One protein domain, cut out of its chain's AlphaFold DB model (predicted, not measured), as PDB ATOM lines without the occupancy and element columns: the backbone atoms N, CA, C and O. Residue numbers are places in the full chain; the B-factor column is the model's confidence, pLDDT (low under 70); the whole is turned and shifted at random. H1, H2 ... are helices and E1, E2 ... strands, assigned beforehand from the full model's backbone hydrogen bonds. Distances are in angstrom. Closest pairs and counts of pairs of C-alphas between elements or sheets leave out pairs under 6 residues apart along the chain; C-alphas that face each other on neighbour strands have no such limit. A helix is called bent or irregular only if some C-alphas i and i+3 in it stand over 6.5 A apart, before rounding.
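What this domain is: This is residues 3 to 53 of the 232 residues of an uncharacterized protein of Candidatus Peregrinibacteria bacterium (UniProt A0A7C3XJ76). Two helices, H2 and H1, lie side by side and run the same way, and between them the chain comes back through an extended stretch that holds the short strand E1, in a flat, mostly helical domain. The end of H2, with residues 48 to 53, sticks out free, and residues 3 to 4 pair beside E1. The printed part has 51 residues, with two named helices and one named strand in the order H1, E1, H2, and no two named strands pair. It is only just compact, close to loose, with a radius of gyration of the C-alphas of 11.3 A and spans of 33 by 24 by 12 A.

Where its parts are: H2, the longest helix, takes residues 37 to 52 and is 23.0 A from first to last C-alpha; it ends with C-alpha 52 at (202.956, 157.715, 148.628). H1, residues 9 to 21, is 19.9 A long and begins with C-alpha 9 at (192.475, 154.955, 170.222). H1 is irregular: C-alphas 17 and 20 are 7.1 A apart. E1 takes residues 29 to 31, with C-alpha 29 at (194.787, 168.015, 171.125).

How they stand to each other: H2 touches H1, with the C-alphas of Ile 40 and Ser 13 closest at 5.8 A. Their lines stand at a shallow tilt of 23 degrees, the same way. E1 is apart from H1 and from H2. It pairs with no named strand, but residues 3 to 4 pair with its residues 30 to 31, parallel. In H2 every O i to N i+4 pair is within hydrogen-bond range; in H1 7 of 9 are.

The domain as a whole: The C-alphas of Gly 32 and Ser 53 are the farthest apart, at 34.4 A. The printed part has no cut. The link from E1 to H2 is tight, that from H1 to E1 short. The mean pLDDT of the printed part is 85.8, and residues 34 to 36 are under 70.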
ATOM      1  N   ILE A   3     190.514 165.828 172.858       85.44
ATOM      2  CA  ILE A   3     190.067 164.473 173.204       85.44
ATOM      3  C   ILE A   3     190.896 163.939 174.369       85.44
ATOM      4  O   ILE A   3     192.118 164.068 174.373       85.44
ATOM      5  N   LYS A   4     190.248 163.304 175.350       83.06
ATOM      6  CA  LYS A   4     190.943 162.618 176.450       83.06
ATOM      7  C   LYS A   4     191.726 161.422 175.905       83.06
ATOM      8  O   LYS A   4     191.141 160.532 175.309       83.06
ATOM      9  N   GLY A   5     193.029 161.351 176.156       75.12
ATOM     10  CA  GLY A   5     193.893 160.261 175.693       75.12
ATOM     11  C   GLY A   5     193.585 158.896 176.311       75.12
ATOM     12  O   GLY A   5     194.079 157.892 175.812       75.12
ATOM     13  N   SER A   6     192.774 158.852 177.371       72.44
ATOM     14  CA  SER A   6     192.309 157.622 178.012       72.44
ATOM     15  C   SER A   6     191.151 156.935 177.284       72.44
ATOM     16  O   SER A   6     190.844 155.791 177.617       72.44
ATOM     17  N   ILE A   7     190.504 157.596 176.314       71.69
ATOM     18  CA  ILE A   7     189.459 156.963 175.498       71.69
ATOM     19  C   ILE A   7     190.078 156.039 174.443       71.69
ATOM     20  O   ILE A   7     191.276 156.101 174.169       71.69
ATOM     21  N   SER A   8     189.254 155.178 173.840       72.81
ATOM     22  CA  SER A   8     189.693 154.255 172.786       72.81
ATOM     23  C   SER A   8     190.486 154.976 171.688       72.81
ATOM     24  O   SER A   8     190.037 155.988 171.144       72.81
ATOM     25  N   SER A   9     191.642 154.421 171.308       81.69
ATOM     26  CA  SER A   9     192.475 154.955 170.222       81.69
ATOM     27  C   SER A   9     191.736 155.034 168.885       81.69
ATOM     28  O   SER A   9     192.117 155.834 168.041       81.69
ATOM     29  N   GLN A  10     190.659 154.261 168.714       84.31
ATOM     30  CA  GLN A  10     189.823 154.263 167.513       84.31
ATOM     31  C   GLN A  10     189.238 155.648 167.198       84.31
ATOM     32  O   GLN A  10     189.209 156.025 166.033       84.31
ATOM     33  N   PHE A  11     188.852 156.434 168.211       86.69
ATOM     34  CA  PHE A  11     188.339 157.796 168.002       86.69
ATOM     35  C   PHE A  11     189.416 158.750 167.483       86.69
ATOM     36  O   PHE A  11     189.154 159.619 166.658       86.69
ATOM     37  N   ILE A  12     190.650 158.599 167.970       87.94
ATOM     38  CA  ILE A  12     191.774 159.414 167.501       87.94
ATOM     39  C   ILE A  12     192.150 158.980 166.082       87.94
ATOM     40  O   ILE A  12     192.328 159.827 165.211       87.94
ATOM     41  N   SER A  13     192.225 157.672 165.834       90.06
ATOM     42  CA  SER A  13     192.517 157.111 164.515       90.06
ATOM     43  C   SER A  13     191.494 157.529 163.461       90.06
ATOM     44  O   SER A  13     191.898 157.936 162.376       90.06
ATOM     45  N   SER A  14     190.190 157.499 163.764       90.38
ATOM     46  CA  SER A  14     189.157 157.920 162.811       90.38
ATOM     47  C   SER A  14     189.306 159.392 162.431       90.38
ATOM     48  O   SER A  14     189.301 159.715 161.246       90.38
ATOM     49  N   LEU A  15     189.549 160.269 163.411       90.69
ATOM     50  CA  LEU A  15     189.816 161.686 163.155       90.69
ATOM     51  C   LEU A  15     191.074 161.903 162.311       90.69
ATOM     52  O   LEU A  15     191.067 162.761 161.435       90.69
ATOM     53  N   LEU A  16     192.140 161.135 162.551       90.50
ATOM     54  CA  LEU A  16     193.364 161.209 161.748       90.50
ATOM     55  C   LEU A  16     193.127 160.782 160.296       90.50
ATOM     56  O   LEU A  16     193.673 161.414 159.397       90.50
ATOM     57  N   ILE A  17     192.310 159.751 160.066       91.56
ATOM     58  CA  ILE A  17     191.985 159.252 158.722       91.56
ATOM     59  C   ILE A  17     191.186 160.287 157.923       91.56
ATOM     60  O   ILE A  17     191.473 160.489 156.747       91.56
ATOM     61  N   ILE A  18     190.220 160.968 158.548       90.94
ATOM     62  CA  ILE A  18     189.400 161.977 157.856       90.94
ATOM     63  C   ILE A  18     190.076 163.350 157.762       90.94
ATOM     64  O   ILE A  18     189.673 164.170 156.941       90.94
ATOM     65  N   ALA A  19     191.093 163.620 158.589       90.44
ATOM     66  CA  ALA A  19     191.742 164.929 158.671       90.44
ATOM     67  C   ALA A  19     192.203 165.496 157.313       90.44
ATOM     68  O   ALA A  19     192.012 166.696 157.111       90.44
ATOM     69  N   PRO A  20     192.769 164.702 156.375       87.62
ATOM     70  CA  PRO A  20     193.172 165.203 155.060       87.62
ATOM     71  C   PRO A  20     192.010 165.674 154.174       87.62
ATOM     72  O   PRO A  20     192.249 166.431 153.241       87.62
ATOM     73  N   PHE A  21     190.778 165.243 154.457       88.62
ATOM     74  CA  PHE A  21     189.577 165.574 153.681       88.62
ATOM     75  C   PHE A  21     188.765 166.725 154.292       88.62
ATOM     76  O   PHE A  21     187.755 167.144 153.731       88.62
ATOM     77  N   ALA A  22     189.170 167.234 155.457       89.00
ATOM     78  CA  ALA A  22     188.472 168.332 156.108       89.00
ATOM     79  C   ALA A  22     188.698 169.654 155.356       89.00
ATOM     80  O   ALA A  22     189.828 170.008 155.028       89.00
ATOM     81  N   SER A  23     187.631 170.440 155.172       89.88
ATOM     82  CA  SER A  23     187.686 171.761 154.519       89.88
ATOM     83  C   SER A  23     188.539 172.790 155.270       89.88
ATOM     84  O   SER A  23     188.968 173.791 154.700       89.88
ATOM     85  N   LYS A  24     188.802 172.556 156.561       91.00
ATOM     86  CA  LYS A  24     189.680 173.369 157.410       91.00
ATOM     87  C   LYS A  24     190.706 172.476 158.099       91.00
ATOM     88  O   LYS A  24     190.409 171.342 158.470       91.00
ATOM     89  N   LYS A  25     191.902 173.021 158.350       89.81
ATOM     90  CA  LYS A  25     192.987 172.319 159.054       89.81
ATOM     91  C   LYS A  25     192.517 171.794 160.416       89.81
ATOM     92  O   LYS A  25     192.261 172.572 161.337       89.81
ATOM     93  N   LEU A  26     192.481 170.471 160.573       89.38
ATOM     94  CA  LEU A  26     192.115 169.831 161.833       89.38
ATOM     95  C   LEU A  26     193.316 169.785 162.793       89.38
ATOM     96  O   LEU A  26     194.307 169.103 162.547       89.38
ATOM     97  N   LYS A  27     193.218 170.492 163.926       89.50
ATOM     98  CA  LYS A  27     194.144 170.351 165.064       89.50
ATOM     99  C   LYS A  27     193.515 169.451 166.131       89.50
ATOM    100  O   LYS A  27     192.451 169.782 166.669       89.50
ATOM    101  N   ILE A  28     194.173 168.333 166.446       87.12
ATOM    102  CA  ILE A  28     193.743 167.372 167.473       87.12
ATOM    103  C   ILE A  28     194.651 167.527 168.697       87.12
ATOM    104  O   ILE A  28     195.850 167.276 168.617       87.12
ATOM    105  N   LYS A  29     194.085 167.940 169.835       87.38
ATOM    106  CA  LYS A  29     194.787 168.015 171.125       87.38
ATOM    107  C   LYS A  29     194.414 166.801 171.973       87.38
ATOM    108  O   LYS A  29     193.242 166.623 172.297       87.38
ATOM    109  N   ILE A  30     195.398 165.987 172.346       85.50
ATOM    110  CA  ILE A  30     195.184 164.856 173.256       85.50
ATOM    111  C   ILE A  30     195.403 165.337 174.693       85.50
ATOM    112  O   ILE A  30     196.454 165.888 175.012       85.50
ATOM    113  N   ILE A  31     194.400 165.161 175.549       85.06
ATOM    114  CA  ILE A  31     194.416 165.573 176.956       85.06
ATOM    115  C   ILE A  31     194.774 164.367 177.829       85.06
ATOM    116  O   ILE A  31     194.088 163.345 177.788       85.06
ATOM    117  N   GLY A  32     195.801 164.495 178.669       80.69
ATOM    118  CA  GLY A  32     196.224 163.441 179.596       80.69
ATOM    119  C   GLY A  32     197.030 162.320 178.930       80.69
ATOM    120  O   GLY A  32     197.584 162.481 177.843       80.69
ATOM    121  N   ARG A  33     197.135 161.167 179.603       73.50
ATOM    122  CA  ARG A  33     197.961 160.041 179.139       73.50
ATOM    123  C   ARG A  33     197.257 159.273 178.016       73.50
ATOM    124  O   ARG A  33     196.156 158.767 178.208       73.50
ATOM    125  N   THR A  34     197.912 159.152 176.864       68.75
ATOM    126  CA  THR A  34     197.415 158.382 175.714       68.75
ATOM    127  C   THR A  34     197.510 156.879 175.969       68.75
ATOM    128  O   THR A  34     198.619 156.350 176.097       68.75
ATOM    129  N   VAL A  35     196.377 156.176 175.995       67.44
ATOM    130  CA  VAL A  35     196.360 154.711 175.884       67.44
ATOM    131  C   VAL A  35     196.599 154.308 174.429       67.44
ATOM    132  O   VAL A  35     196.249 155.041 173.508       67.44
ATOM    133  N   SER A  36     197.189 153.132 174.194       68.94
ATOM    134  CA  SER A  36     197.236 152.546 172.846       68.94
ATOM    135  C   SER A  36     198.007 153.378 171.791       68.94
ATOM    136  O   SER A  36     197.664 153.339 170.610       68.94
ATOM    137  N   LYS A  37     199.084 154.089 172.181       81.69
ATOM    138  CA  LYS A  37     199.937 154.901 171.275       81.69
ATOM    139  C   LYS A  37     200.330 154.178 169.977       81.69
ATOM    140  O   LYS A  37     200.313 154.799 168.922       81.69
ATOM    141  N   GLY A  38     200.619 152.875 170.045       83.69
ATOM    142  CA  GLY A  38     200.986 152.082 168.867       83.69
ATOM    143  C   GLY A  38     199.918 152.081 167.767       83.69
ATOM    144  O   GLY A  38     200.261 152.194 166.597       83.69
ATOM    145  N   TYR A  39     198.624 152.080 168.111       87.00
ATOM    146  CA  TYR A  39     197.542 152.149 167.117       87.00
ATOM    147  C   TYR A  39     197.459 153.519 166.425       87.00
ATOM    148  O   TYR A  39     197.187 153.596 165.227       87.00
ATOM    149  N   ILE A  40     197.750 154.601 167.152       87.94
ATOM    150  CA  ILE A  40     197.837 155.950 166.573       87.94
ATOM    151  C   ILE A  40     199.022 156.016 165.603       87.94
ATOM    152  O   ILE A  40     198.857 156.455 164.466       87.94
ATOM    153  N   THR A  41     200.190 155.510 166.008       89.88
ATOM    154  CA  THR A  41     201.375 155.427 165.141       89.88
ATOM    155  C   THR A  41     201.115 154.573 163.901       89.88
ATOM    156  O   THR A  41     201.460 154.987 162.799       89.88
ATOM    157  N   LEU A  42     200.454 153.419 164.042       91.44
ATOM    158  CA  LEU A  42     200.040 152.590 162.905       91.44
ATOM    159  C   LEU A  42     199.146 153.355 161.930       91.44
ATOM    160  O   LEU A  42     199.344 153.260 160.723       91.44
ATOM    161  N   THR A  43     198.194 154.134 162.450       92.06
ATOM    162  CA  THR A  43     197.281 154.935 161.625       92.06
ATOM    163  C   THR A  43     198.053 155.976 160.816       92.06
ATOM    164  O   THR A  43     197.865 156.079 159.608       92.06
ATOM    165  N   LEU A  44     198.971 156.706 161.456       91.31
ATOM    166  CA  LEU A  44     199.822 157.690 160.782       91.31
ATOM    167  C   LEU A  44     200.709 157.039 159.710       91.31
ATOM    168  O   LEU A  44     200.776 157.539 158.590       91.31
ATOM    169  N   ASN A  45     201.325 155.895 160.022       91.62
ATOM    170  CA  ASN A  45     202.145 155.143 159.070       91.62
ATOM    171  C   ASN A  45     201.324 154.648 157.869       91.62
ATOM    172  O   ASN A  45     201.821 154.649 156.745       91.62
ATOM    173  N   ALA A  46     200.080 154.214 158.089       91.69
ATOM    174  CA  ALA A  46     199.187 153.789 157.017       91.69
ATOM    175  C   ALA A  46     198.804 154.965 156.109       91.69
ATOM    176  O   ALA A  46     198.916 154.845 154.891       91.69
ATOM    177  N   ILE A  47     198.430 156.113 156.688       91.38
ATOM    178  CA  ILE A  47     198.122 157.337 155.932       91.38
ATOM    179  C   ILE A  47     199.328 157.768 155.088       91.38
ATOM    180  O   ILE A  47     199.168 158.050 153.904       91.38
ATOM    181  N   ASP A  48     200.536 157.784 155.659       91.06
ATOM    182  CA  ASP A  48     201.758 158.143 154.928       91.06
ATOM    183  C   ASP A  48     202.032 157.189 153.751       91.06
ATOM    184  O   ASP A  48     202.309 157.641 152.640       91.06
ATOM    185  N   LYS A  49     201.876 155.873 153.954       90.25
ATOM    186  CA  LYS A  49     202.026 154.872 152.883       90.25
ATOM    187  C   LYS A  49     200.996 155.047 151.767       90.25
ATOM    188  O   LYS A  49     201.376 155.021 150.601       90.25
ATOM    189  N   ILE A  50     199.723 155.247 152.115       89.94
ATOM    190  CA  ILE A  50     198.629 155.442 151.146       89.94
ATOM    191  C   ILE A  50     198.849 156.719 150.329       89.94
ATOM    192  O   ILE A  50     198.597 156.740 149.130       89.94
ATOM    193  N   ARG A  51     199.372 157.782 150.949       88.25
ATOM    194  CA  ARG A  51     199.704 159.022 150.233       88.25
ATOM    195  C   ARG A  51     200.830 158.851 149.216       88.25
ATOM    196  O   ARG A  51     200.868 159.595 148.244       88.25
ATOM    197  N   LYS A  52     201.763 157.929 149.462       91.31
ATOM    198  CA  LYS A  52     202.956 157.715 148.628       91.31
ATOM    199  C   LYS A  52     202.769 156.649 147.549       91.31
ATOM    200  O   LYS A  52     203.557 156.617 146.612       91.31
ATOM    201  N   SER A  53     201.779 155.766 147.682       91.88
ATOM    202  CA  SER A  53     201.587 154.636 146.768       91.88
ATOM    203  C   SER A  53     200.117 154.266 146.601       91.88
ATOM    204  O   SER A  53     199.375 154.159 147.575       91.88
TER     205      SER A  53